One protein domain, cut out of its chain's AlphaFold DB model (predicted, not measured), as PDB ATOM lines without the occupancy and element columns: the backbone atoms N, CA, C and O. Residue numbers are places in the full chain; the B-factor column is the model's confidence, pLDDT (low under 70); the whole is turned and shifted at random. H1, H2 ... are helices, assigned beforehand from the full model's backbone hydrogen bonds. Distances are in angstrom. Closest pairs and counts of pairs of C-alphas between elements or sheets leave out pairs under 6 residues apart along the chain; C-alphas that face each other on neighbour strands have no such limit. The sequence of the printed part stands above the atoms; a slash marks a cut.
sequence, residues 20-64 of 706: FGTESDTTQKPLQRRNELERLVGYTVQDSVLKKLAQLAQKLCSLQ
ATOM      1  N   PHE A  20     638.506 459.698 467.083       78.12
ATOM      2  CA  PHE A  20     637.815 458.439 466.759       78.12
ATOM      3  C   PHE A  20     637.393 458.273 465.286       78.12
ATOM      4  O   PHE A  20     636.904 457.204 464.927       78.12
ATOM      5  N   GLY A  21     637.538 459.293 464.439       68.25
ATOM      6  CA  GLY A  21     637.048 459.288 463.056       68.25
ATOM      7  C   GLY A  21     637.945 458.549 462.059       68.25
ATOM      8  O   GLY A  21     637.426 457.935 461.137       68.25
ATOM      9  N   THR A  22     639.268 458.549 462.247       61.44
ATOM     10  CA  THR A  22     640.236 458.109 461.220       61.44
ATOM     11  C   THR A  22     640.613 456.624 461.247       61.44
ATOM     12  O   THR A  22     641.269 456.159 460.318       61.44
ATOM     13  N   GLU A  23     640.231 455.853 462.271       55.97
ATOM     14  CA  GLU A  23     640.720 454.475 462.446       55.97
ATOM     15  C   GLU A  23     639.586 453.437 462.514       55.97
ATOM     16  O   GLU A  23     638.590 453.593 463.224       55.97
ATOM     17  N   SER A  24     639.767 452.342 461.770       53.88
ATOM     18  CA  SER A  24     638.795 451.266 461.525       53.88
ATOM     19  C   SER A  24     638.677 450.216 462.642       53.88
ATOM     20  O   SER A  24     637.855 449.305 462.527       53.88
ATOM     21  N   ASP A  25     639.445 450.325 463.730       52.66
ATOM     22  CA  ASP A  25     639.490 449.300 464.781       52.66
ATOM     23  C   ASP A  25     638.508 449.583 465.930       52.66
ATOM     24  O   ASP A  25     638.614 450.564 466.667       52.66
ATOM     25  N   THR A  26     637.521 448.700 466.095       55.41
ATOM     26  CA  THR A  26     636.262 448.987 466.809       55.41
ATOM     27  C   THR A  26     636.211 448.563 468.281       55.41
ATOM     28  O   THR A  26     635.233 448.888 468.957       55.41
ATOM     29  N   THR A  27     637.205 447.852 468.829       54.31
ATOM     30  CA  THR A  27     636.971 447.113 470.092       54.31
ATOM     31  C   THR A  27     637.915 447.395 471.262       54.31
ATOM     32  O   THR A  27     637.445 447.318 472.397       54.31
ATOM     33  N   GLN A  28     639.187 447.765 471.060       53.59
ATOM     34  CA  GLN A  28     640.143 447.897 472.185       53.59
ATOM     35  C   GLN A  28     640.760 449.292 472.385       53.59
ATOM     36  O   GLN A  28     641.055 449.668 473.519       53.59
ATOM     37  N   LYS A  29     640.905 450.101 471.333       58.12
ATOM     38  CA  LYS A  29     641.553 451.425 471.412       58.12
ATOM     39  C   LYS A  29     640.724 452.577 472.007       58.12
ATOM     40  O   LYS A  29     641.349 453.454 472.604       58.12
ATOM     41  N   PRO A  30     639.373 452.617 471.951       59.47
ATOM     42  CA  PRO A  30     638.624 453.727 472.548       59.47
ATOM     43  C   PRO A  30     638.920 453.899 474.043       59.47
ATOM     44  O   PRO A  30     639.041 455.015 474.536       59.47
ATOM     45  N   LEU A  31     639.137 452.777 474.734       61.12
ATOM     46  CA  LEU A  31     639.490 452.723 476.152       61.12
ATOM     47  C   LEU A  31     640.876 453.326 476.449       61.12
ATOM     48  O   LEU A  31     641.076 453.845 477.542       61.12
ATOM     49  N   GLN A  32     641.814 453.315 475.492       63.78
ATOM     50  CA  GLN A  32     643.166 453.868 475.669       63.78
ATOM     51  C   GLN A  32     643.191 455.402 475.599       63.78
ATOM     52  O   GLN A  32     643.956 456.034 476.322       63.78
ATOM     53  N   ARG A  33     642.324 456.012 474.776       68.25
ATOM     54  CA  ARG A  33     642.197 457.480 474.646       68.25
ATOM     55  C   ARG A  33     641.110 458.090 475.533       68.25
ATOM     56  O   ARG A  33     640.830 459.285 475.457       68.25
ATOM     57  N   ARG A  34     640.527 457.291 476.430       72.69
ATOM     58  CA  ARG A  34     639.538 457.740 477.417       72.69
ATOM     59  C   ARG A  34     640.047 458.929 478.236       72.69
ATOM     60  O   ARG A  34     639.315 459.895 478.410       72.69
ATOM     61  N   ASN A  35     641.312 458.890 478.649       70.62
ATOM     62  CA  ASN A  35     641.928 459.945 479.455       70.62
ATOM     63  C   ASN A  35     641.990 461.304 478.733       70.62
ATOM     64  O   ASN A  35     641.903 462.338 479.388       70.62
ATOM     65  N   GLU A  36     642.124 461.331 477.402       69.88
ATOM     66  CA  GLU A  36     642.129 462.581 476.626       69.88
ATOM     67  C   GLU A  36     640.727 463.181 476.524       69.88
ATOM     68  O   GLU A  36     640.560 464.383 476.722       69.88
ATOM     69  N   LEU A  37     639.708 462.344 476.306       72.38
ATOM     70  CA  LEU A  37     638.317 462.793 476.302       72.38
ATOM     71  C   LEU A  37     637.866 463.246 477.697       72.38
ATOM     72  O   LEU A  37     637.242 464.293 477.836       72.38
ATOM     73  N   GLU A  38     638.205 462.495 478.745       74.69
ATOM     74  CA  GLU A  38     637.884 462.865 480.128       74.69
ATOM     75  C   GLU A  38     638.586 464.160 480.551       74.69
ATOM     76  O   GLU A  38     637.992 464.955 481.280       74.69
ATOM     77  N   ARG A  39     639.799 464.427 480.047       69.50
ATOM     78  CA  ARG A  39     640.484 465.714 480.244       69.50
ATOM     79  C   ARG A  39     639.748 466.863 479.553       69.50
ATOM     80  O   ARG A  39     639.623 467.932 480.135       69.50
ATOM     81  N   LEU A  40     639.246 466.640 478.341       65.81
ATOM     82  CA  LEU A  40     638.586 467.671 477.539       65.81
ATOM     83  C   LEU A  40     637.189 468.018 478.079       65.81
ATOM     84  O   LEU A  40     636.804 469.182 478.126       65.81
ATOM     85  N   VAL A  41     636.444 467.011 478.541       66.56
ATOM     86  CA  VAL A  41     635.066 467.175 479.033       66.56
ATOM     87  C   VAL A  41     635.018 467.400 480.562       66.56
ATOM     88  O   VAL A  41     634.049 467.936 481.107       66.56
ATOM     89  N   GLY A  42     636.086 467.051 481.285       59.31
ATOM     90  CA  GLY A  42     636.253 467.340 482.713       59.31
ATOM     91  C   GLY A  42     635.386 466.492 483.649       59.31
ATOM     92  O   GLY A  42     635.132 466.899 484.783       59.31
ATOM     93  N   TYR A  43     634.890 465.342 483.186       69.94
ATOM     94  CA  TYR A  43     634.215 464.336 484.010       69.94
ATOM     95  C   TYR A  43     634.465 462.926 483.469       69.94
ATOM     96  O   TYR A  43     634.756 462.745 482.288       69.94
ATOM     97  N   THR A  44     634.309 461.917 484.330       73.00
ATOM     98  CA  THR A  44     634.481 460.510 483.947       73.00
ATOM     99  C   THR A  44     633.393 460.058 482.979       73.00
ATOM    100  O   THR A  44     632.202 460.118 483.303       73.00
ATOM    101  N   VAL A  45     633.791 459.569 481.808       75.00
ATOM    102  CA  VAL A  45     632.877 459.148 480.741       75.00
ATOM    103  C   VAL A  45     632.617 457.649 480.862       75.00
ATOM    104  O   VAL A  45     633.546 456.851 480.938       75.00
ATOM    105  N   GLN A  46     631.346 457.242 480.880       81.38
ATOM    106  CA  GLN A  46     630.988 455.822 480.916       81.38
ATOM    107  C   GLN A  46     631.395 455.107 479.620       81.38
ATOM    108  O   GLN A  46     631.249 455.655 478.526       81.38
ATOM    109  N   ASP A  47     631.805 453.840 479.727       77.62
ATOM    110  CA  ASP A  47     632.254 453.039 478.577       77.62
ATOM    111  C   ASP A  47     631.178 452.890 477.490       77.62
ATOM    112  O   ASP A  47     631.486 452.821 476.301       77.62
ATOM    113  N   SER A  48     629.901 452.871 477.882       78.94
ATOM    114  CA  SER A  48     628.758 452.845 476.963       78.94
ATOM    115  C   SER A  48     628.682 454.108 476.099       78.94
ATOM    116  O   SER A  48     628.432 454.024 474.896       78.94
ATOM    117  N   VAL A  49     628.940 455.272 476.697       79.94
ATOM    118  CA  VAL A  49     628.942 456.575 476.023       79.94
ATOM    119  C   VAL A  49     630.158 456.693 475.113       79.94
ATOM    120  O   VAL A  49     630.015 457.100 473.964       79.94
ATOM    121  N   LEU A  50     631.328 456.259 475.583       80.25
ATOM    122  CA  LEU A  50     632.568 456.260 474.809       80.25
ATOM    123  C   LEU A  50     632.450 455.402 473.538       80.25
ATOM    124  O   LEU A  50     632.784 455.858 472.447       80.25
ATOM    125  N   LYS A  51     631.895 454.186 473.658       79.19
ATOM    126  CA  LYS A  51     631.627 453.306 472.506       79.19
ATOM    127  C   LYS A  51     630.634 453.933 471.529       79.19
ATOM    128  O   LYS A  51     630.836 453.851 470.323       79.19
ATOM    129  N   LYS A  52     629.586 454.587 472.038       82.25
ATOM    130  CA  LYS A  52     628.584 455.264 471.206       82.25
ATOM    131  C   LYS A  52     629.172 456.472 470.469       82.25
ATOM    132  O   LYS A  52     628.869 456.660 469.296       82.25
ATOM    133  N   LEU A  53     630.030 457.260 471.119       82.00
ATOM    134  CA  LEU A  53     630.735 458.385 470.495       82.00
ATOM    135  C   LEU A  53     631.689 457.914 469.395       82.00
ATOM    136  O   LEU A  53     631.666 458.474 468.302       82.00
ATOM    137  N   ALA A  54     632.457 456.850 469.643       79.81
ATOM    138  CA  ALA A  54     633.330 456.258 468.631       79.81
ATOM    139  C   ALA A  54     632.533 455.743 467.418       79.81
ATOM    140  O   ALA A  54     632.881 456.043 466.280       79.81
ATOM    141  N   GLN A  55     631.409 455.054 467.650       81.94
ATOM    142  CA  GLN A  55     630.506 454.608 466.582       81.94
ATOM    143  C   GLN A  55     629.931 455.775 465.771       81.94
ATOM    144  O   GLN A  55     629.821 455.678 464.552       81.94
ATOM    145  N   LEU A  56     629.554 456.875 466.430       83.75
ATOM    146  CA  LEU A  56     629.042 458.068 465.755       83.75
ATOM    147  C   LEU A  56     630.127 458.752 464.919       83.75
ATOM    148  O   LEU A  56     629.858 459.077 463.769       83.75
ATOM    149  N   ALA A  57     631.342 458.913 465.451       82.88
ATOM    150  CA  ALA A  57     632.475 459.492 464.725       82.88
ATOM    151  C   ALA A  57     632.858 458.651 463.495       82.88
ATOM    152  O   ALA A  57     633.025 459.196 462.406       82.88
ATOM    153  N   GLN A  58     632.901 457.324 463.635       79.44
ATOM    154  CA  GLN A  58     633.155 456.402 462.523       79.44
ATOM    155  C   GLN A  58     632.023 456.399 461.497       79.44
ATOM    156  O   GLN A  58     632.283 456.371 460.297       79.44
ATOM    157  N   LYS A  59     630.761 456.463 461.942       81.19
ATOM    158  CA  LYS A  59     629.614 456.606 461.038       81.19
ATOM    159  C   LYS A  59     629.727 457.904 460.240       81.19
ATOM    160  O   LYS A  59     629.534 457.880 459.029       81.19
ATOM    161  N   LEU A  60     630.100 459.000 460.894       80.38
ATOM    162  CA  LEU A  60     630.304 460.301 460.262       80.38
ATOM    163  C   LEU A  60     631.459 460.254 459.246       80.38
ATOM    164  O   LEU A  60     631.274 460.681 458.114       80.38
ATOM    165  N   CYS A  61     632.579 459.604 459.585       77.62
ATOM    166  CA  CYS A  61     633.677 459.359 458.645       77.62
ATOM    167  C   CYS A  61     633.261 458.464 457.463       77.62
ATOM    168  O   CYS A  61     633.622 458.730 456.321       77.62
ATOM    169  N   SER A  62     632.464 457.417 457.702       74.19
ATOM    170  CA  SER A  62     631.996 456.511 456.642       74.19
ATOM    171  C   SER A  62     631.051 457.190 455.644       74.19
ATOM    172  O   SER A  62     631.008 456.794 454.482       74.19
ATOM    173  N   LEU A  63     630.335 458.228 456.092       75.25
ATOM    174  CA  LEU A  63     629.455 459.062 455.274       75.25
ATOM    175  C   LEU A  63     630.225 460.109 454.448       75.25
ATOM    176  O   LEU A  63     629.643 460.693 453.543       75.25
ATOM    177  N   GLN A  64     631.517 460.322 454.720       70.31
ATOM    178  CA  GLN A  64     632.370 461.316 454.050       70.31
ATOM    179  C   GLN A  64     633.247 460.732 452.927       70.31
ATOM    180  O   GLN A  64     634.266 461.307 452.557       70.31
TER     181      GLN A  64
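AT A GLANCE: This is residues 20 to 64 of the 706 residues of the protein "Helicase ATP-binding domain-containing protein" of Aegilops tauschii subsp. strangulata (UniProt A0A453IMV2). A long helix, H2, runs along the length of the model, and a short helix, H1, stands crosswise near its first end in a loose L. The unnamed residues 20 to 33 arc along one side of H2 and lead into H1. The printed part has 45 residues, with two named helices, H1 then H2, and no named strand: all helix. It is compact, with a radius of gyration of the C-alphas of 10.5 A, and elongated, spanning 30 by 18 by 16 A.

IN THESE COORDINATES: H2, residues 47 to 62, is 22.2 A long, from C-alpha 47 at (632.254, 453.039, 478.577) to C-alpha 62 at (631.996, 456.511, 456.642). H1, residues 34 to 41, is 10.6 A long and begins at C-alpha 34, (639.538, 457.740, 477.417).

HOW THE PARTS SIT: H2 and H1 are close but not clearly touching; their closest C-alphas, those of Leu 50 and Arg 34, are 7.6 A apart. Their lines are about perpendicular, at 85 degrees. In both helices every O i to N i+4 pair is within hydrogen-bond range.

THE WHOLE: The C-alphas farthest apart, those of Tyr 43 and Gln 64, are 30.2 A apart. The printed part has no cut, and the link from H1 to H2 is tight. Mean pLDDT of the printed part is 70.9; residues 21 to 33, 36 and 39 to 43 are under 70.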